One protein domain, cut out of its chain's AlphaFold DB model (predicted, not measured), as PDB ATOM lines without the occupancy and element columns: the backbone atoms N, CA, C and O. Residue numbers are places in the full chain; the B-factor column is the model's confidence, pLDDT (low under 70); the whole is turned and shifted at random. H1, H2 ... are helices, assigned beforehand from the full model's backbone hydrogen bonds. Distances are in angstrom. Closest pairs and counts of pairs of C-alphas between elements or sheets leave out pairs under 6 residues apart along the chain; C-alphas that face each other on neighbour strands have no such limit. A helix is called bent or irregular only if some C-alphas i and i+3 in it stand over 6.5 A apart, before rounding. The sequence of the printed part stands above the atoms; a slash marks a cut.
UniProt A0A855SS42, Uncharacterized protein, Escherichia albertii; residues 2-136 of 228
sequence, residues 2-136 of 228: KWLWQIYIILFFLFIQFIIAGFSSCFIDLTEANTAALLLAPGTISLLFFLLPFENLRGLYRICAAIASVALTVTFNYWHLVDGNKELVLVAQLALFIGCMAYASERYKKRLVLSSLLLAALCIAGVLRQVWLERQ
ATOM      1  N   LYS A   2      33.230 -22.047  33.636       49.50
ATOM      2  CA  LYS A   2      32.685 -21.004  32.728       49.50
ATOM      3  C   LYS A   2      33.685 -20.442  31.700       49.50
ATOM      4  O   LYS A   2      33.340 -20.307  30.535       49.50
ATOM      5  N   TRP A   3      34.927 -20.192  32.121       43.38
ATOM      6  CA  TRP A   3      36.001 -19.692  31.250       43.38
ATOM      7  C   TRP A   3      36.387 -20.672  30.136       43.38
ATOM      8  O   TRP A   3      36.540 -20.268  28.991       43.38
ATOM      9  N   LEU A   4      36.478 -21.968  30.452       51.31
ATOM     10  CA  LEU A   4      36.742 -23.016  29.460       51.31
ATOM     11  C   LEU A   4      35.636 -23.065  28.405       51.31
ATOM     12  O   LEU A   4      35.933 -23.134  27.222       51.31
ATOM     13  N   TRP A   5      34.372 -22.959  28.825       52.06
ATOM     14  CA  TRP A   5      33.243 -22.946  27.899       52.06
ATOM     15  C   TRP A   5      33.308 -21.742  26.950       52.06
ATOM     16  O   TRP A   5      33.207 -21.922  25.746       52.06
ATOM     17  N   GLN A   6      33.586 -20.537  27.460       54.72
ATOM     18  CA  GLN A   6      33.773 -19.338  26.628       54.72
ATOM     19  C   GLN A   6      34.933 -19.480  25.636       54.72
ATOM     20  O   GLN A   6      34.781 -19.109  24.475       54.72
ATOM     21  N   ILE A   7      36.057 -20.063  26.063       63.16
ATOM     22  CA  ILE A   7      37.193 -20.359  25.183       63.16
ATOM     23  C   ILE A   7      36.773 -21.330  24.072       63.16
ATOM     24  O   ILE A   7      37.083 -21.076  22.913       63.16
ATOM     25  N   TYR A   8      36.011 -22.383  24.383       60.44
ATOM     26  CA  TYR A   8      35.511 -23.321  23.371       60.44
ATOM     27  C   TYR A   8      34.602 -22.656  22.340       60.44
ATOM     28  O   TYR A   8      34.761 -22.930  21.154       60.44
ATOM     29  N   ILE A   9      33.684 -21.771  22.744       60.25
ATOM     30  CA  ILE A   9      32.831 -21.106  21.752       60.25
ATOM     31  C   ILE A   9      33.615 -20.068  20.939       60.25
ATOM     32  O   ILE A   9      33.365 -19.935  19.749       60.25
ATOM     33  N   ILE A  10      34.576 -19.349  21.535       62.69
ATOM     34  CA  ILE A  10      35.447 -18.430  20.781       62.69
ATOM     35  C   ILE A  10      36.273 -19.213  19.757       62.69
ATOM     36  O   ILE A  10      36.341 -18.814  18.600       62.69
ATOM     37  N   LEU A  11      36.848 -20.351  20.150       65.12
ATOM     38  CA  LEU A  11      37.575 -21.233  19.237       65.12
ATOM     39  C   LEU A  11      36.662 -21.795  18.144       65.12
ATOM     40  O   LEU A  11      37.052 -21.809  16.985       65.12
ATOM     41  N   PHE A  12      35.436 -22.197  18.484       64.44
ATOM     42  CA  PHE A  12      34.444 -22.655  17.512       64.44
ATOM     43  C   PHE A  12      34.030 -21.538  16.543       64.44
ATOM     44  O   PHE A  12      33.927 -21.767  15.344       64.44
ATOM     45  N   PHE A  13      33.856 -20.312  17.040       66.69
ATOM     46  CA  PHE A  13      33.574 -19.133  16.231       66.69
ATOM     47  C   PHE A  13      34.721 -18.825  15.265       66.69
ATOM     48  O   PHE A  13      34.488 -18.700  14.066       66.69
ATOM     49  N   LEU A  14      35.958 -18.765  15.764       66.00
ATOM     50  CA  LEU A  14      37.155 -18.558  14.944       66.00
ATOM     51  C   LEU A  14      37.356 -19.692  13.931       66.00
ATOM     52  O   LEU A  14      37.799 -19.441  12.818       66.00
ATOM     53  N   PHE A  15      36.985 -20.924  14.282       65.44
ATOM     54  CA  PHE A  15      37.038 -22.074  13.384       65.44
ATOM     55  C   PHE A  15      35.995 -21.992  12.261       65.44
ATOM     56  O   PHE A  15      36.333 -22.210  11.103       65.44
ATOM     57  N   ILE A  16      34.748 -21.617  12.568       62.91
ATOM     58  CA  ILE A  16      33.705 -21.372  11.557       62.91
ATOM     59  C   ILE A  16      34.130 -20.224  10.630       62.91
ATOM     60  O   ILE A  16      34.022 -20.354   9.415       62.91
ATOM     61  N   GLN A  17      34.668 -19.136  11.191       66.00
ATOM     62  CA  GLN A  17      35.235 -18.026  10.418       66.00
ATOM     63  C   GLN A  17      36.358 -18.489   9.501       66.00
ATOM     64  O   GLN A  17      36.364 -18.144   8.330       66.00
ATOM     65  N   PHE A  18      37.275 -19.309  10.013       65.62
ATOM     66  CA  PHE A  18      38.374 -19.869   9.240       65.62
ATOM     67  C   PHE A  18      37.884 -20.772   8.100       65.62
ATOM     68  O   PHE A  18      38.433 -20.707   7.008       65.62
ATOM     69  N   ILE A  19      36.835 -21.574   8.309       66.25
ATOM     70  CA  ILE A  19      36.239 -22.392   7.240       66.25
ATOM     71  C   ILE A  19      35.583 -21.508   6.176       66.25
ATOM     72  O   ILE A  19      35.796 -21.739   4.988       66.25
ATOM     73  N   ILE A  20      34.800 -20.504   6.583       64.44
ATOM     74  CA  ILE A  20      34.111 -19.603   5.648       64.44
ATOM     75  C   ILE A  20      35.138 -18.770   4.877       64.44
ATOM     76  O   ILE A  20      35.093 -18.749   3.654       64.44
ATOM     77  N   ALA A  21      36.099 -18.154   5.566       62.31
ATOM     78  CA  ALA A  21      37.181 -17.400   4.944       62.31
ATOM     79  C   ALA A  21      38.067 -18.295   4.074       62.31
ATOM     80  O   ALA A  21      38.452 -17.879   2.994       62.31
ATOM     81  N   GLY A  22      38.344 -19.532   4.492       60.66
ATOM     82  CA  GLY A  22      39.086 -20.510   3.701       60.66
ATOM     83  C   GLY A  22      38.360 -20.866   2.406       60.66
ATOM     84  O   GLY A  22      38.954 -20.812   1.334       60.66
ATOM     85  N   PHE A  23      37.055 -21.137   2.480       63.25
ATOM     86  CA  PHE A  23      36.231 -21.383   1.298       63.25
ATOM     87  C   PHE A  23      36.146 -20.145   0.399       63.25
ATOM     88  O   PHE A  23      36.330 -20.259  -0.806       63.25
ATOM     89  N   SER A  24      35.929 -18.957   0.970       58.66
ATOM     90  CA  SER A  24      35.920 -17.692   0.230       58.66
ATOM     91  C   SER A  24      37.284 -17.369  -0.386       58.66
ATOM     92  O   SER A  24      37.328 -16.862  -1.497       58.66
ATOM     93  N   SER A  25      38.394 -17.726   0.266       60.06
ATOM     94  CA  SER A  25      39.755 -17.487  -0.237       60.06
ATOM     95  C   SER A  25      40.120 -18.336  -1.454       60.06
ATOM     96  O   SER A  25      41.084 -18.037  -2.150       60.06
ATOM     97  N   CYS A  26      39.330 -19.374  -1.751       58.72
ATOM     98  CA  CYS A  26      39.421 -20.085  -3.024       58.72
ATOM     99  C   CYS A  26      38.937 -19.233  -4.209       58.72
ATOM    100  O   CYS A  26      39.180 -19.611  -5.351       58.72
ATOM    101  N   PHE A  27      38.230 -18.129  -3.943       51.69
ATOM    102  CA  PHE A  27      37.552 -17.315  -4.951       51.69
ATOM    103  C   PHE A  27      37.914 -15.822  -4.890       51.69
ATOM    104  O   PHE A  27      37.791 -15.146  -5.901       51.69
ATOM    105  N   ILE A  28      38.363 -15.300  -3.744       59.50
ATOM    106  CA  ILE A  28      38.773 -13.895  -3.546       59.50
ATOM    107  C   ILE A  28      40.049 -13.811  -2.695       59.50
ATOM    108  O   ILE A  28      40.415 -14.787  -2.042       59.50
ATOM    109  N   ASP A  29      40.737 -12.662  -2.683       59.34
ATOM    110  CA  ASP A  29      41.968 -12.489  -1.893       59.34
ATOM    111  C   ASP A  29      41.729 -12.785  -0.400       59.34
ATOM    112  O   ASP A  29      40.652 -12.540   0.131       59.34
ATOM    113  N   LEU A  30      42.731 -13.306   0.312       58.06
ATOM    114  CA  LEU A  30      42.591 -13.794   1.688       58.06
ATOM    115  C   LEU A  30      42.182 -12.683   2.668       58.06
ATOM    116  O   LEU A  30      41.429 -12.921   3.615       58.06
ATOM    117  N   THR A  31      42.670 -11.459   2.459       57.16
ATOM    118  CA  THR A  31      42.267 -10.291   3.259       57.16
ATOM    119  C   THR A  31      40.785  -9.976   3.056       57.16
ATOM    120  O   THR A  31      40.035  -9.754   4.011       57.16
ATOM    121  N   GLU A  32      40.347 -10.082   1.811       58.16
ATOM    122  CA  GLU A  32      38.990  -9.835   1.376       58.16
ATOM    123  C   GLU A  32      38.037 -10.949   1.819       58.16
ATOM    124  O   GLU A  32      36.977 -10.660   2.366       58.16
ATOM    125  N   ALA A  33      38.458 -12.208   1.709       58.56
ATOM    126  CA  ALA A  33      37.781 -13.403   2.193       58.56
ATOM    127  C   ALA A  33      37.536 -13.344   3.698       58.56
ATOM    128  O   ALA A  33      36.452 -13.691   4.162       58.56
ATOM    129  N   ASN A  34      38.508 -12.839   4.461       61.75
ATOM    130  CA  ASN A  34      38.347 -12.604   5.889       61.75
ATOM    131  C   ASN A  34      37.336 -11.485   6.165       61.75
ATOM    132  O   ASN A  34      36.453 -11.665   7.003       61.75
ATOM    133  N   THR A  35      37.394 -10.356   5.447       58.56
ATOM    134  CA  THR A  35      36.359  -9.316   5.592       58.56
ATOM    135  C   THR A  35      34.986  -9.790   5.130       58.56
ATOM    136  O   THR A  35      33.990  -9.443   5.752       58.56
ATOM    137  N   ALA A  36      34.902 -10.626   4.100       57.94
ATOM    138  CA  ALA A  36      33.650 -11.154   3.594       57.94
ATOM    139  C   ALA A  36      33.049 -12.190   4.547       57.94
ATOM    140  O   ALA A  36      31.863 -12.121   4.853       57.94
ATOM    141  N   ALA A  37      33.865 -13.082   5.106       57.44
ATOM    142  CA  ALA A  37      33.446 -14.032   6.133       57.44
ATOM    143  C   ALA A  37      32.987 -13.331   7.425       57.44
ATOM    144  O   ALA A  37      32.015 -13.762   8.052       57.44
ATOM    145  N   LEU A  38      33.645 -12.225   7.796       57.12
ATOM    146  CA  LEU A  38      33.356 -11.455   9.008       57.12
ATOM    147  C   LEU A  38      32.169 -10.480   8.851       57.12
ATOM    148  O   LEU A  38      31.401 -10.312   9.800       57.12
ATOM    149  N   LEU A  39      32.027  -9.827   7.688       54.72
ATOM    150  CA  LEU A  39      31.093  -8.711   7.451       54.72
ATOM    151  C   LEU A  39      30.026  -8.992   6.377       54.72
ATOM    152  O   LEU A  39      28.908  -8.506   6.530       54.72
ATOM    153  N   LEU A  40      30.337  -9.743   5.311       52.31
ATOM    154  CA  LEU A  40      29.448  -9.927   4.145       52.31
ATOM    155  C   LEU A  40      28.616 -11.217   4.203       52.31
ATOM    156  O   LEU A  40      27.510 -11.242   3.665       52.31
ATOM    157  N   ALA A  41      29.079 -12.258   4.899       52.00
ATOM    158  CA  ALA A  41      28.252 -13.397   5.272       52.00
ATOM    159  C   ALA A  41      27.338 -12.954   6.430       52.00
ATOM    160  O   ALA A  41      27.831 -12.711   7.539       52.00
ATOM    161  N   PRO A  42      26.018 -12.804   6.212       44.19
ATOM    162  CA  PRO A  42      25.123 -12.309   7.243       44.19
ATOM    163  C   PRO A  42      25.152 -13.290   8.412       44.19
ATOM    164  O   PRO A  42      24.635 -14.399   8.321       44.19
ATOM    165  N   GLY A  43      25.761 -12.891   9.526       49.91
ATOM    166  CA  GLY A  43      25.559 -13.595  10.783       49.91
ATOM    167  C   GLY A  43      26.794 -13.926  11.592       49.91
ATOM    168  O   GLY A  43      26.614 -14.180  12.774       49.91
ATOM    169  N   THR A  44      28.021 -13.887  11.071       59.53
ATOM    170  CA  THR A  44      29.149 -14.302  11.917       59.53
ATOM    171  C   THR A  44      29.457 -13.266  13.007       59.53
ATOM    172  O   THR A  44      29.472 -13.615  14.186       59.53
ATOM    173  N   ILE A  45      29.536 -11.969  12.696       64.44
ATOM    174  CA  ILE A  45      29.608 -10.932  13.743       64.44
ATOM    175  C   ILE A  45      28.374 -10.960  14.669       64.44
ATOM    176  O   ILE A  45      28.487 -10.758  15.877       64.44
ATOM    177  N   SER A  46      27.208 -11.343  14.136       63.47
ATOM    178  CA  SER A  46      25.977 -11.541  14.910       63.47
ATOM    179  C   SER A  46      26.060 -12.729  15.884       63.47
ATOM    180  O   SER A  46      25.353 -12.742  16.892       63.47
ATOM    181  N   LEU A  47      26.936 -13.713  15.639       66.19
ATOM    182  CA  LEU A  47      27.178 -14.825  16.564       66.19
ATOM    183  C   LEU A  47      27.917 -14.374  17.829       66.19
ATOM    184  O   LEU A  47      27.744 -15.002  18.876       66.19
ATOM    185  N   LEU A  48      28.657 -13.255  17.788       69.00
ATOM    186  CA  LEU A  48      29.348 -12.700  18.961       69.00
ATOM    187  C   LEU A  48      28.381 -12.406  20.116       69.00
ATOM    188  O   LEU A  48      28.743 -12.548  21.284       69.00
ATOM    189  N   PHE A  49      27.127 -12.060  19.814       69.38
ATOM    190  CA  PHE A  49      26.103 -11.788  20.826       69.38
ATOM    191  C   PHE A  49      25.684 -13.043  21.607       69.38
ATOM    192  O   PHE A  49      25.295 -12.940  22.775       69.38
ATOM    193  N   PHE A  50      25.817 -14.235  21.015       66.12
ATOM    194  CA  PHE A  50      25.598 -15.504  21.715       66.12
ATOM    195  C   PHE A  50      26.778 -15.892  22.621       66.12
ATOM    196  O   PHE A  50      26.581 -16.666  23.559       66.12
ATOM    197  N   LEU A  51      27.967 -15.308  22.415       66.75
ATOM    198  CA  LEU A  51      29.169 -15.548  23.232       66.75
ATOM    199  C   LEU A  51      29.158 -14.798  24.576       66.75
ATOM    200  O   LEU A  51      29.994 -15.057  25.446       66.75
ATOM    201  N   LEU A  52      28.219 -13.867  24.769       66.12
ATOM    202  CA  LEU A  52      28.129 -13.055  25.982       66.12
ATOM    203  C   LEU A  52      27.819 -13.922  27.230       66.12
ATOM    204  O   LEU A  52      27.003 -14.847  27.163       66.12
ATOM    205  N   PRO A  53      28.416 -13.643  28.406       60.09
ATOM    206  CA  PRO A  53      28.243 -14.460  29.617       60.09
ATOM    207  C   PRO A  53      26.783 -14.514  30.103       60.09
ATOM    208  O   PRO A  53      26.127 -13.480  30.224       60.09
ATOM    209  N   PHE A  54      26.270 -15.728  30.353       55.59
ATOM    210  CA  PHE A  54      24.851 -16.084  30.598       55.59
ATOM    211  C   PHE A  54      24.180 -15.439  31.821       55.59
ATOM    212  O   PHE A  54      22.960 -15.481  31.926       55.59
ATOM    213  N   GLU A  55      24.938 -14.835  32.733       54.91
ATOM    214  CA  GLU A  55      24.433 -14.566  34.087       54.91
ATOM    215  C   GLU A  55      23.578 -13.298  34.221       54.91
ATOM    216  O   GLU A  55      22.767 -13.234  35.136       54.91
ATOM    217  N   ASN A  56      23.678 -12.332  33.293       52.12
ATOM    218  CA  ASN A  56      23.013 -11.018  33.432       52.12
ATOM    219  C   ASN A  56      22.106 -10.597  32.258       52.12
ATOM    220  O   ASN A  56      21.373  -9.615  32.365       52.12
ATOM    221  N   LEU A  57      22.133 -11.302  31.124       53.06
ATOM    222  CA  LEU A  57      21.361 -10.937  29.929       53.06
ATOM    223  C   LEU A  57      20.212 -11.926  29.734       53.06
ATOM    224  O   LEU A  57      20.461 -13.065  29.338       53.06
ATOM    225  N   ARG A  58      18.963 -11.488  29.963       61.16
ATOM    226  CA  ARG A  58      17.757 -12.255  29.589       61.16
ATOM    227  C   ARG A  58      17.911 -12.722  28.138       61.16
ATOM    228  O   ARG A  58      18.172 -11.893  27.270       61.16
ATOM    229  N   GLY A  59      17.750 -14.023  27.873       64.31
ATOM    230  CA  GLY A  59      18.016 -14.634  26.558       64.31
ATOM    231  C   GLY A  59      17.353 -13.910  25.378       64.31
ATOM    232  O   GLY A  59      17.956 -13.794  24.315       64.31
ATOM    233  N   LEU A  60      16.179 -13.311  25.607       69.12
ATOM    234  CA  LEU A  60      15.464 -12.469  24.645       69.12
ATOM    235  C   LEU A  60      16.312 -11.296  24.114       69.12
ATOM    236  O   LEU A  60      16.328 -11.052  22.916       69.12
ATOM    237  N   TYR A  61      17.061 -10.599  24.974       71.62
ATOM    238  CA  TYR A  61      17.847  -9.425  24.573       71.62
ATOM    239  C   TYR A  61      18.998  -9.796  23.628       71.62
ATOM    240  O   TYR A  61      19.321  -9.040  22.718       71.62
ATOM    241  N   ARG A  62      19.588 -10.985  23.794       70.81
ATOM    242  CA  ARG A  62      20.644 -11.495  22.900       70.81
ATOM    243  C   ARG A  62      20.099 -11.821  21.525       70.81
ATOM    244  O   ARG A  62      20.736 -11.500  20.532       70.81
ATOM    245  N   ILE A  63      18.921 -12.438  21.488       74.62
ATOM    246  CA  ILE A  63      18.224 -12.747  20.243       74.62
ATOM    247  C   ILE A  63      17.872 -11.438  19.532       74.62
ATOM    248  O   ILE A  63      18.181 -11.294  18.356       74.62
ATOM    249  N   CYS A  64      17.332 -10.445  20.247       79.75
ATOM    250  CA  CYS A  64      17.070  -9.120  19.682       79.75
ATOM    251  C   CYS A  64      18.343  -8.443  19.154       79.75
ATOM    252  O   CYS A  64      18.309  -7.876  18.069       79.75
ATOM    253  N   ALA A  65      19.464  -8.523  19.875       78.81
ATOM    254  CA  ALA A  65      20.738  -7.950  19.442       78.81
ATOM    255  C   ALA A  65      21.332  -8.675  18.225       78.81
ATOM    256  O   ALA A  65      21.802  -8.028  17.295       78.81
ATOM    257  N   ALA A  66      21.255 -10.006  18.189       78.75
ATOM    258  CA  ALA A  66      21.672 -10.798  17.038       78.75
ATOM    259  C   ALA A  66      20.805 -10.489  15.807       78.75
ATOM    260  O   ALA A  66      21.342 -10.290  14.720       78.75
ATOM    261  N   ILE A  67      19.482 -10.373  15.975       78.94
ATOM    262  CA  ILE A  67      18.564  -9.955  14.905       78.94
ATOM    263  C   ILE A  67      18.891  -8.532  14.446       78.94
ATOM    264  O   ILE A  67      18.965  -8.298  13.246       78.94
ATOM    265  N   ALA A  68      19.135  -7.596  15.368       83.75
ATOM    266  CA  ALA A  68      19.525  -6.228  15.031       83.75
ATOM    267  C   ALA A  68      20.852  -6.188  14.259       83.75
ATOM    268  O   ALA A  68      20.957  -5.465  13.277       83.75
ATOM    269  N   SER A  69      21.829  -7.011  14.647       83.88
ATOM    270  CA  SER A  69      23.107  -7.175  13.948       83.88
ATOM    271  C   SER A  69      22.910  -7.710  12.528       83.88
ATOM    272  O   SER A  69      23.462  -7.156  11.583       83.88
ATOM    273  N   VAL A  70      22.076  -8.743  12.350       78.56
ATOM    274  CA  VAL A  70      21.734  -9.273  11.019       78.56
ATOM    275  C   VAL A  70      21.013  -8.220  10.183       78.56
ATOM    276  O   VAL A  70      21.399  -7.989   9.042       78.56
ATOM    277  N   ALA A  71      20.000  -7.557  10.743       79.81
ATOM    278  CA  ALA A  71      19.248  -6.519  10.049       79.81
ATOM    279  C   ALA A  71      20.154  -5.355   9.627       79.81
ATOM    280  O   ALA A  71      20.026  -4.862   8.508       79.81
ATOM    281  N   LEU A  72      21.098  -4.956  10.484       84.06
ATOM    282  CA  LEU A  72      22.095  -3.935  10.181       84.06
ATOM    283  C   LEU A  72      22.955  -4.357   8.991       84.06
ATOM    284  O   LEU A  72      22.999  -3.633   8.003       84.06
ATOM    285  N   THR A  73      23.571  -5.541   9.039       78.12
ATOM    286  CA  THR A  73      24.389  -6.049   7.926       78.12
ATOM    287  C   THR A  73      23.587  -6.151   6.632       78.12
ATOM    288  O   THR A  73      24.054  -5.703   5.594       78.12
ATOM    289  N   VAL A  74      22.362  -6.679   6.680       76.50
ATOM    290  CA  VAL A  74      21.497  -6.793   5.495       76.50
ATOM    291  C   VAL A  74      21.154  -5.416   4.926       76.50
ATOM    292  O   VAL A  74      21.280  -5.211   3.724       76.50
ATOM    293  N   THR A  75      20.772  -4.456   5.772       80.06
ATOM    294  CA  THR A  75      20.431  -3.092   5.333       80.06
ATOM    295  C   THR A  75      21.627  -2.405   4.683       80.06
ATOM    296  O   THR A  75      21.482  -1.791   3.630       80.06
ATOM    297  N   PHE A  76      22.817  -2.543   5.274       80.25
ATOM    298  CA  PHE A  76      24.041  -2.012   4.686       80.25
ATOM    299  C   PHE A  76      24.416  -2.737   3.391       80.25
ATOM    300  O   PHE A  76      24.810  -2.075   2.446       80.25
ATOM    301  N   ASN A  77      24.219  -4.053   3.284       73.62
ATOM    302  CA  ASN A  77      24.506  -4.798   2.053       73.62
ATOM    303  C   ASN A  77      23.620  -4.391   0.863       73.62
ATOM    304  O   ASN A  77      24.023  -4.565  -0.283       73.62
ATOM    305  N   TYR A  78      22.433  -3.827   1.110       76.75
ATOM    306  CA  TYR A  78      21.608  -3.228   0.053       76.75
ATOM    307  C   TYR A  78      22.125  -1.866  -0.424       76.75
ATOM    308  O   TYR A  78      21.706  -1.379  -1.475       76.75
ATOM    309  N   TRP A  79      23.024  -1.232   0.327       82.75
ATOM    310  CA  TRP A  79      23.627   0.028  -0.064       82.75
ATOM    311  C   TRP A  79      24.807  -0.232  -1.001       82.75
ATOM    312  O   TRP A  79      25.805  -0.830  -0.616       82.75
ATOM    313  N   HIS A  80      24.714   0.245  -2.243       77.94
ATOM    314  CA  HIS A  80      25.712  -0.026  -3.286       77.94
ATOM    315  C   HIS A  80      27.133   0.488  -2.966       77.94
ATOM    316  O   HIS A  80      28.087   0.049  -3.600       77.94
ATOM    317  N   LEU A  81      27.289   1.380  -1.978       84.31
ATOM    318  CA  LEU A  81      28.581   1.901  -1.509       84.31
ATOM    319  C   LEU A  81      29.199   1.086  -0.366       84.31
ATOM    320  O   LEU A  81      30.281   1.424   0.115       84.31
ATOM    321  N   VAL A  82      28.519   0.043   0.119       80.56
ATOM    322  CA  VAL A  82      28.960  -0.720   1.295       80.56
ATOM    323  C   VAL A  82      30.328  -1.359   1.096       80.56
ATOM    324  O   VAL A  82      31.127  -1.377   2.030       80.56
ATOM    325  N   ASP A  83      30.618  -1.819  -0.123       74.81
ATOM    326  CA  ASP A  83      31.875  -2.474  -0.475       74.81
ATOM    327  C   ASP A  83      33.061  -1.520  -0.230       74.81
ATOM    328  O   ASP A  83      34.027  -1.887   0.439       74.81
ATOM    329  N   GLY A  84      32.922  -0.241  -0.604       78.81
ATOM    330  CA  GLY A  84      33.908   0.807  -0.309       78.81
ATOM    331  C   GLY A  84      33.842   1.395   1.108       78.81
ATOM    332  O   GLY A  84      34.708   2.180   1.481       78.81
ATOM    333  N   ASN A  85      32.838   1.036   1.915       83.81
ATOM    334  CA  ASN A  85      32.581   1.618   3.240       83.81
ATOM    335  C   ASN A  85      32.416   0.559   4.348       83.81
ATOM    336  O   ASN A  85      31.724   0.789   5.345       83.81
ATOM    337  N   LYS A  86      33.075  -0.599   4.210       79.94
ATOM    338  CA  LYS A  86      33.023  -1.715   5.177       79.94
ATOM    339  C   LYS A  86      33.346  -1.299   6.613       79.94
ATOM    340  O   LYS A  86      32.753  -1.826   7.553       79.94
ATOM    341  N   GLU A  87      34.225  -0.315   6.786       81.50
ATOM    342  CA  GLU A  87      34.581   0.226   8.102       81.50
ATOM    343  C   GLU A  87      33.378   0.836   8.832       81.50
ATOM    344  O   GLU A  87      33.255   0.696  10.048       81.50
ATOM    345  N   LEU A  88      32.433   1.454   8.113       85.25
ATOM    346  CA  LEU A  88      31.204   1.971   8.723       85.25
ATOM    347  C   LEU A  88      30.344   0.829   9.265       85.25
ATOM    348  O   LEU A  88      29.852   0.916  10.390       85.25
ATOM    349  N   VAL A  89      30.220  -0.267   8.508       84.38
ATOM    350  CA  VAL A  89      29.509  -1.475   8.953       84.38
ATOM    351  C   VAL A  89      30.174  -2.043  10.204       84.38
ATOM    352  O   VAL A  89      29.490  -2.351  11.180       84.38
ATOM    353  N   LEU A  90      31.506  -2.125  10.215       81.88
ATOM    354  CA  LEU A  90      32.268  -2.612  11.360       81.88
ATOM    355  C   LEU A  90      32.048  -1.741  12.607       81.88
ATOM    356  O   LEU A  90      31.760  -2.267  13.683       81.88
ATOM    357  N   VAL A  91      32.129  -0.414  12.470       84.31
ATOM    358  CA  VAL A  91      31.882   0.534  13.569       84.31
ATOM    359  C   VAL A  91      30.453   0.404  14.093       84.31
ATOM    360  O   VAL A  91      30.243   0.415  15.308       84.31
ATOM    361  N   ALA A  92      29.473   0.233  13.208       87.12
ATOM    362  CA  ALA A  92      28.077   0.047  13.585       87.12
ATOM    363  C   ALA A  92      27.863  -1.247  14.390       87.12
ATOM    364  O   ALA A  92      27.198  -1.241  15.431       87.12
ATOM    365  N   GLN A  93      28.487  -2.344  13.953       85.81
ATOM    366  CA  GLN A  93      28.443  -3.627  14.653       85.81
ATOM    367  C   GLN A  93      29.140  -3.562  16.015       85.81
ATOM    368  O   GLN A  93      28.621  -4.064  17.017       85.81
ATOM    369  N   LEU A  94      30.279  -2.872  16.091       83.25
ATOM    370  CA  LEU A  94      30.992  -2.644  17.343       83.25
ATOM    371  C   LEU A  94      30.168  -1.787  18.317       83.25
ATOM    372  O   LEU A  94      30.100  -2.101  19.507       83.25
ATOM    373  N   ALA A  95      29.505  -0.738  17.824       87.50
ATOM    374  CA  ALA A  95      28.618   0.102  18.623       87.50
ATOM    375  C   ALA A  95      27.479  -0.724  19.238       87.50
ATOM    376  O   ALA A  95      27.215  -0.610  20.441       87.50
ATOM    377  N   LEU A  96      26.855  -1.599  18.440       85.62
ATOM    378  CA  LEU A  96      25.796  -2.505  18.880       85.62
ATOM    379  C   LEU A  96      26.302  -3.509  19.929       85.62
ATOM    380  O   LEU A  96      25.661  -3.705  20.966       85.62
ATOM    381  N   PHE A  97      27.480  -4.098  19.708       82.62
ATOM    382  CA  PHE A  97      28.108  -5.035  20.639       82.62
ATOM    383  C   PHE A  97      28.444  -4.388  21.990       82.62
ATOM    384  O   PHE A  97      28.064  -4.905  23.045       82.62
ATOM    385  N   ILE A  98      29.096  -3.222  21.976       81.25
ATOM    386  CA  ILE A  98      29.445  -2.474  23.192       81.25
ATOM    387  C   ILE A  98      28.182  -2.018  23.929       81.25
ATOM    388  O   ILE A  98      28.134  -2.089  25.159       81.25
ATOM    389  N   GLY A  99      27.137  -1.613  23.202       84.06
ATOM    390  CA  GLY A  99      25.839  -1.270  23.783       84.06
ATOM    391  C   GLY A  99      25.214  -2.450  24.533       84.06
ATOM    392  O   GLY A  99      24.767  -2.302  25.673       84.06
ATOM    393  N   CYS A 100      25.282  -3.650  23.952       79.00
ATOM    394  CA  CYS A 100      24.804  -4.872  24.601       79.00
ATOM    395  C   CYS A 100      25.633  -5.246  25.838       79.00
ATOM    396  O   CYS A 100      25.077  -5.615  26.875       79.00
ATOM    397  N   MET A 101      26.958  -5.093  25.765       76.25
ATOM    398  CA  MET A 101      27.861  -5.272  26.907       76.25
ATOM    399  C   MET A 101      27.564  -4.287  28.044       76.25
ATOM    400  O   MET A 101      27.620  -4.661  29.218       76.25
ATOM    401  N   ALA A 102      27.207  -3.043  27.716       79.69
ATOM    402  CA  ALA A 102      26.840  -2.026  28.696       79.69
ATOM    403  C   ALA A 102      25.613  -2.434  29.519       79.69
ATOM    404  O   ALA A 102      25.553  -2.164  30.718       79.69
ATOM    405  N   TYR A 103      24.649  -3.110  28.891       71.88
ATOM    406  CA  TYR A 103      23.450  -3.599  29.565       71.88
ATOM    407  C   TYR A 103      23.746  -4.760  30.531       71.88
ATOM    408  O   TYR A 103      23.071  -4.903  31.547       71.88
ATOM    409  N   ALA A 104      24.784  -5.554  30.252       67.19
ATOM    410  CA  ALA A 104      25.200  -6.691  31.078       67.19
ATOM    411  C   ALA A 104      26.109  -6.319  32.268       67.19
ATOM    412  O   ALA A 104      26.290  -7.131  33.180       67.19
ATOM    413  N   SER A 105      26.718  -5.127  32.250       65.81
ATOM    414  CA  SER A 105      27.737  -4.703  33.215       65.81
ATOM    415  C   SER A 105      27.263  -3.532  34.072       65.81
ATOM    416  O   SER A 105      27.256  -2.394  33.612       65.81
ATOM    417  N   GLU A 106      26.957  -3.761  35.351       70.88
ATOM    418  CA  GLU A 106      26.587  -2.662  36.262       70.88
ATOM    419  C   GLU A 106      27.764  -1.732  36.585       70.88
ATOM    420  O   GLU A 106      27.602  -0.516  36.667       70.88
ATOM    421  N   ARG A 107      28.975  -2.290  36.700       72.81
ATOM    422  CA  ARG A 107      30.180  -1.547  37.101       72.81
ATOM    423  C   ARG A 107      30.646  -0.540  36.047       72.81
ATOM    424  O   ARG A 107      31.131   0.531  36.402       72.81
ATOM    425  N   TYR A 108      30.511  -0.872  34.762       74.00
ATOM    426  CA  TYR A 108      31.041  -0.061  33.655       74.00
ATOM    427  C   TYR A 108      29.958   0.530  32.747       74.00
ATOM    428  O   TYR A 108      30.292   1.184  31.756       74.00
ATOM    429  N   LYS A 109      28.678   0.365  33.108       79.62
ATOM    430  CA  LYS A 109      27.506   0.767  32.317       79.62
ATOM    431  C   LYS A 109      27.646   2.147  31.683       79.62
ATOM    432  O   LYS A 109      27.567   2.269  30.469       79.62
ATOM    433  N   LYS A 110      27.911   3.185  32.488       85.62
ATOM    434  CA  LYS A 110      27.988   4.576  32.003       85.62
ATOM    435  C   LYS A 110      29.061   4.772  30.926       85.62
ATOM    436  O   LYS A 110      28.796   5.438  29.932       85.62
ATOM    437  N   ARG A 111      30.251   4.183  31.105       83.44
ATOM    438  CA  ARG A 111      31.356   4.301  30.136       83.44
ATOM    439  C   ARG A 111      31.037   3.554  28.846       83.44
ATOM    440  O   ARG A 111      31.185   4.125  27.778       83.44
ATOM    441  N   LEU A 112      30.541   2.321  28.950       80.62
ATOM    442  CA  LEU A 112      30.199   1.502  27.785       80.62
ATOM    443  C   LEU A 112      29.031   2.096  26.980       80.62
ATOM    444  O   LEU A 112      29.099   2.119  25.757       80.62
ATOM    445  N   VAL A 113      28.004   2.642  27.646       86.44
ATOM    446  CA  VAL A 113      26.916   3.369  26.966       86.44
ATOM    447  C   VAL A 113      27.468   4.572  26.203       86.44
ATOM    448  O   VAL A 113      27.150   4.738  25.032       86.44
ATOM    449  N   LEU A 114      28.324   5.384  26.833       89.38
ATOM    450  CA  LEU A 114      28.912   6.551  26.173       89.38
ATOM    451  C   LEU A 114      29.770   6.153  24.963       89.38
ATOM    452  O   LEU A 114      29.646   6.761  23.905       89.38
ATOM    453  N   SER A 115      30.597   5.111  25.092       85.19
ATOM    454  CA  SER A 115      31.406   4.589  23.985       85.19
ATOM    455  C   SER A 115      30.543   4.058  22.839       85.19
ATOM    456  O   SER A 115      30.825   4.357  21.683       85.19
ATOM    457  N   SER A 116      29.475   3.317  23.145       89.06
ATOM    458  CA  SER A 116      28.523   2.821  22.144       89.06
ATOM    459  C   SER A 116      27.837   3.971  21.401       89.06
ATOM    460  O   SER A 116      27.807   3.969  20.172       89.06
ATOM    461  N   LEU A 117      27.364   4.994  22.124       91.75
ATOM    462  CA  LEU A 117      26.741   6.179  21.528       91.75
ATOM    463  C   LEU A 117      27.712   6.964  20.644       91.75
ATOM    464  O   LEU A 117      27.326   7.405  19.566       91.75
ATOM    465  N   LEU A 118      28.968   7.118  21.074       92.75
ATOM    466  CA  LEU A 118      29.992   7.804  20.287       92.75
ATOM    467  C   LEU A 118      30.270   7.065  18.972       92.75
ATOM    468  O   LEU A 118      30.279   7.686  17.914       92.75
ATOM    469  N   LEU A 119      30.452   5.744  19.027       89.81
ATOM    470  CA  LEU A 119      30.673   4.926  17.831       89.81
ATOM    471  C   LEU A 119      29.463   4.963  16.892       89.81
ATOM    472  O   LEU A 119      29.631   5.124  15.686       89.81
ATOM    473  N   ALA A 120      28.248   4.890  17.440       91.00
ATOM    474  CA  ALA A 120      27.027   5.033  16.656       91.00
ATOM    475  C   ALA A 120      26.952   6.409  15.971       91.00
ATOM    476  O   ALA A 120      26.652   6.483  14.783       91.00
ATOM    477  N   ALA A 121      27.284   7.492  16.682       93.00
ATOM    478  CA  ALA A 121      27.307   8.841  16.121       93.00
ATOM    479  C   ALA A 121      28.344   8.987  14.995       93.00
ATOM    480  O   ALA A 121      28.035   9.577  13.961       93.00
ATOM    481  N   LEU A 122      29.541   8.412  15.159       91.62
ATOM    482  CA  LEU A 122      30.575   8.397  14.117       91.62
ATOM    483  C   LEU A 122      30.122   7.617  12.877       91.62
ATOM    484  O   LEU A 122      30.298   8.099  11.759       91.62
ATOM    485  N   CYS A 123      29.488   6.457  13.063       91.00
ATOM    486  CA  CYS A 123      28.926   5.690  11.954       91.00
ATOM    487  C   CYS A 123      27.845   6.484  11.208       91.00
ATOM    488  O   CYS A 123      27.873   6.552   9.980       91.00
ATOM    489  N   ILE A 124      26.907   7.103  11.934       91.50
ATOM    490  CA  ILE A 124      25.838   7.918  11.339       91.50
ATOM    491  C   ILE A 124      26.439   9.096  10.569       91.50
ATOM    492  O   ILE A 124      26.036   9.347   9.437       91.50
ATOM    493  N   ALA A 125      27.430   9.787  11.135       93.69
ATOM    494  CA  ALA A 125      28.123  10.878  10.454       93.69
ATOM    495  C   ALA A 125      28.816  10.407   9.163       93.69
ATOM    496  O   ALA A 125      28.736  11.092   8.146       93.69
ATOM    497  N   GLY A 126      29.441   9.225   9.178       91.44
ATOM    498  CA  GLY A 126      30.048   8.615   7.993       91.44
ATOM    499  C   GLY A 126      29.030   8.297   6.896       91.44
ATOM    500  O   GLY A 126      29.233   8.676   5.745       91.44
ATOM    501  N   VAL A 127      27.896   7.683   7.255       90.88
ATOM    502  CA  VAL A 127      26.801   7.402   6.307       90.88
ATOM    503  C   VAL A 127      26.222   8.700   5.747       90.88
ATOM    504  O   VAL A 127      26.064   8.831   4.538       90.88
ATOM    505  N   LEU A 128      25.957   9.693   6.602       92.81
ATOM    506  CA  LEU A 128      25.453  10.997   6.170       92.81
ATOM    507  C   LEU A 128      26.433  11.707   5.234       92.81
ATOM    508  O   LEU A 128      25.988  12.312   4.264       92.81
ATOM    509  N   ARG A 129      27.744  11.612   5.486       93.00
ATOM    510  CA  ARG A 129      28.773  12.145   4.583       93.00
ATOM    511  C   ARG A 129      28.708  11.472   3.216       93.00
ATOM    512  O   ARG A 129      28.697  12.183   2.219       93.00
ATOM    513  N   GLN A 130      28.648  10.141   3.163       92.88
ATOM    514  CA  GLN A 130      28.561   9.409   1.894       92.88
ATOM    515  C   GLN A 130      27.280   9.771   1.127       92.88
ATOM    516  O   GLN A 130      27.360  10.133  -0.040       92.88
ATOM    517  N   VAL A 131      26.122   9.797   1.795       91.94
ATOM    518  CA  VAL A 131      24.838  10.197   1.183       91.94
ATOM    519  C   VAL A 131      24.858  11.656   0.720       91.94
ATOM    520  O   VAL A 131      24.306  11.996  -0.325       91.94
ATOM    521  N   TRP A 132      25.470  12.550   1.496       93.94
ATOM    522  CA  TRP A 132      25.593  13.955   1.123       93.94
ATOM    523  C   TRP A 132      26.491  14.144  -0.104       93.94
ATOM    524  O   TRP A 132      26.127  14.919  -0.989       93.94
ATOM    525  N   LEU A 133      27.615  13.422  -0.176       93.38
ATOM    526  CA  LEU A 133      28.504  13.431  -1.336       93.38
ATOM    527  C   LEU A 133      27.804  12.859  -2.567       93.38
ATOM    528  O   LEU A 133      27.790  13.517  -3.599       93.38
ATOM    529  N   GLU A 134      27.151  11.705  -2.443       92.69
ATOM    530  CA  GLU A 134      26.370  11.082  -3.516       92.69
ATOM    531  C   GLU A 134      25.315  12.049  -4.084       92.69
ATOM    532  O   GLU A 134      25.162  12.187  -5.299       92.69
ATOM    533  N   ARG A 135      24.642  12.822  -3.217       92.69
ATOM    534  CA  ARG A 135      23.683  13.854  -3.643       92.69
ATOM    535  C   ARG A 135      24.297  14.958  -4.502       92.69
ATOM    536  O   ARG A 135      23.566  15.523  -5.310       92.69
ATOM    537  N   GLN A 136      25.586  15.275  -4.358       93.31
ATOM    538  CA  GLN A 136      26.244  16.268  -5.221       93.31
ATOM    539  C   GLN A 136      26.259  15.798  -6.682       93.31
ATOM    540  O   GLN A 136      25.984  16.585  -7.584       93.31
TER     541      GLN A 136
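This is residues 2 to 136 of the 228 residues of an uncharacterized protein of Escherichia albertii (UniProt A0A855SS42). The domain is a flat slab of helices, most of them running nearly along one axis, with the long H6 along one edge and H1 along the other. Between these edges H5 packs beside H6, and H5, H4 and the short H3 form a triangle of helices, with H3 reaching to H1; the short H2 crosses steeply near one end of the slab and packs on H1. The printed part has 135 residues with six named helices, H1 to H6 in that order, and no named strand, an all-helix class. It is compact, with a radius of gyration of the C-alphas of 16.1 A, and spans 50 by 39 by 21 A.

H6, the longest helix, covers residues 109 to 136 and measures 40.6 A, from C-alpha 109 at (27.506, 0.767, 32.317) to C-alpha 136 at (26.244, 16.268, -5.221). H5 covers residues 83 to 104 over 32.5 A; it is irregular, with C-alphas 84 and 87 8.5 A apart, and its line is a rough one. H4 covers residues 59 to 77 over 27.2 A. H3 covers residues 44 to 51, and H2 covers residues 30 to 40. H1 covers residues 2 to 25 over 33.9 A, beginning at C-alpha 2 at (32.685, -21.004, 32.728).

H6 touches H5 at a shallow tilt of 22 degrees, opposite ways, and their closest C-alphas, those of Ala 95 and Ser 116, are 4.4 A apart. H5 and H6 are a helical hairpin. H4 and H5 are another, at a shallow tilt of 13 degrees; their closest C-alphas are those of Ser 69 and Gln 93, 6.4 A apart. A third hairpin is H3 and H4, where H4 touches H3 with residues 62 to 70 alone; the closest C-alphas, those of Ser 46 and Ala 66, are 4.9 A apart. H1 touches H3 with residues 6 to 17 alone, at a shallow tilt of 9 degrees, opposite ways; the closest C-alphas are those of Ile 9 and Leu 51, 6.8 A apart. H2 touches H1 at a steep tilt of 64 degrees, and the C-alphas of Ala 21 and Ala 33, their closest, are 4.9 A apart. H6 is apart from H1, H2, H3 and H4. In H1, H2, H4 and H6 every O i to N i+4 pair is within hydrogen-bond range, against 15 of 18 in H5 and 0 of 4 in H3, where 5 of 5 O i to N i+3 pairs are.

The two C-alphas farthest apart, those of Lys 2 and Gln 136, are 53.6 A apart. The printed part has no cut, and no link is long. Mean pLDDT of the printed part is 73.0; residues 2 to 60 and 104 to 105 are under 70.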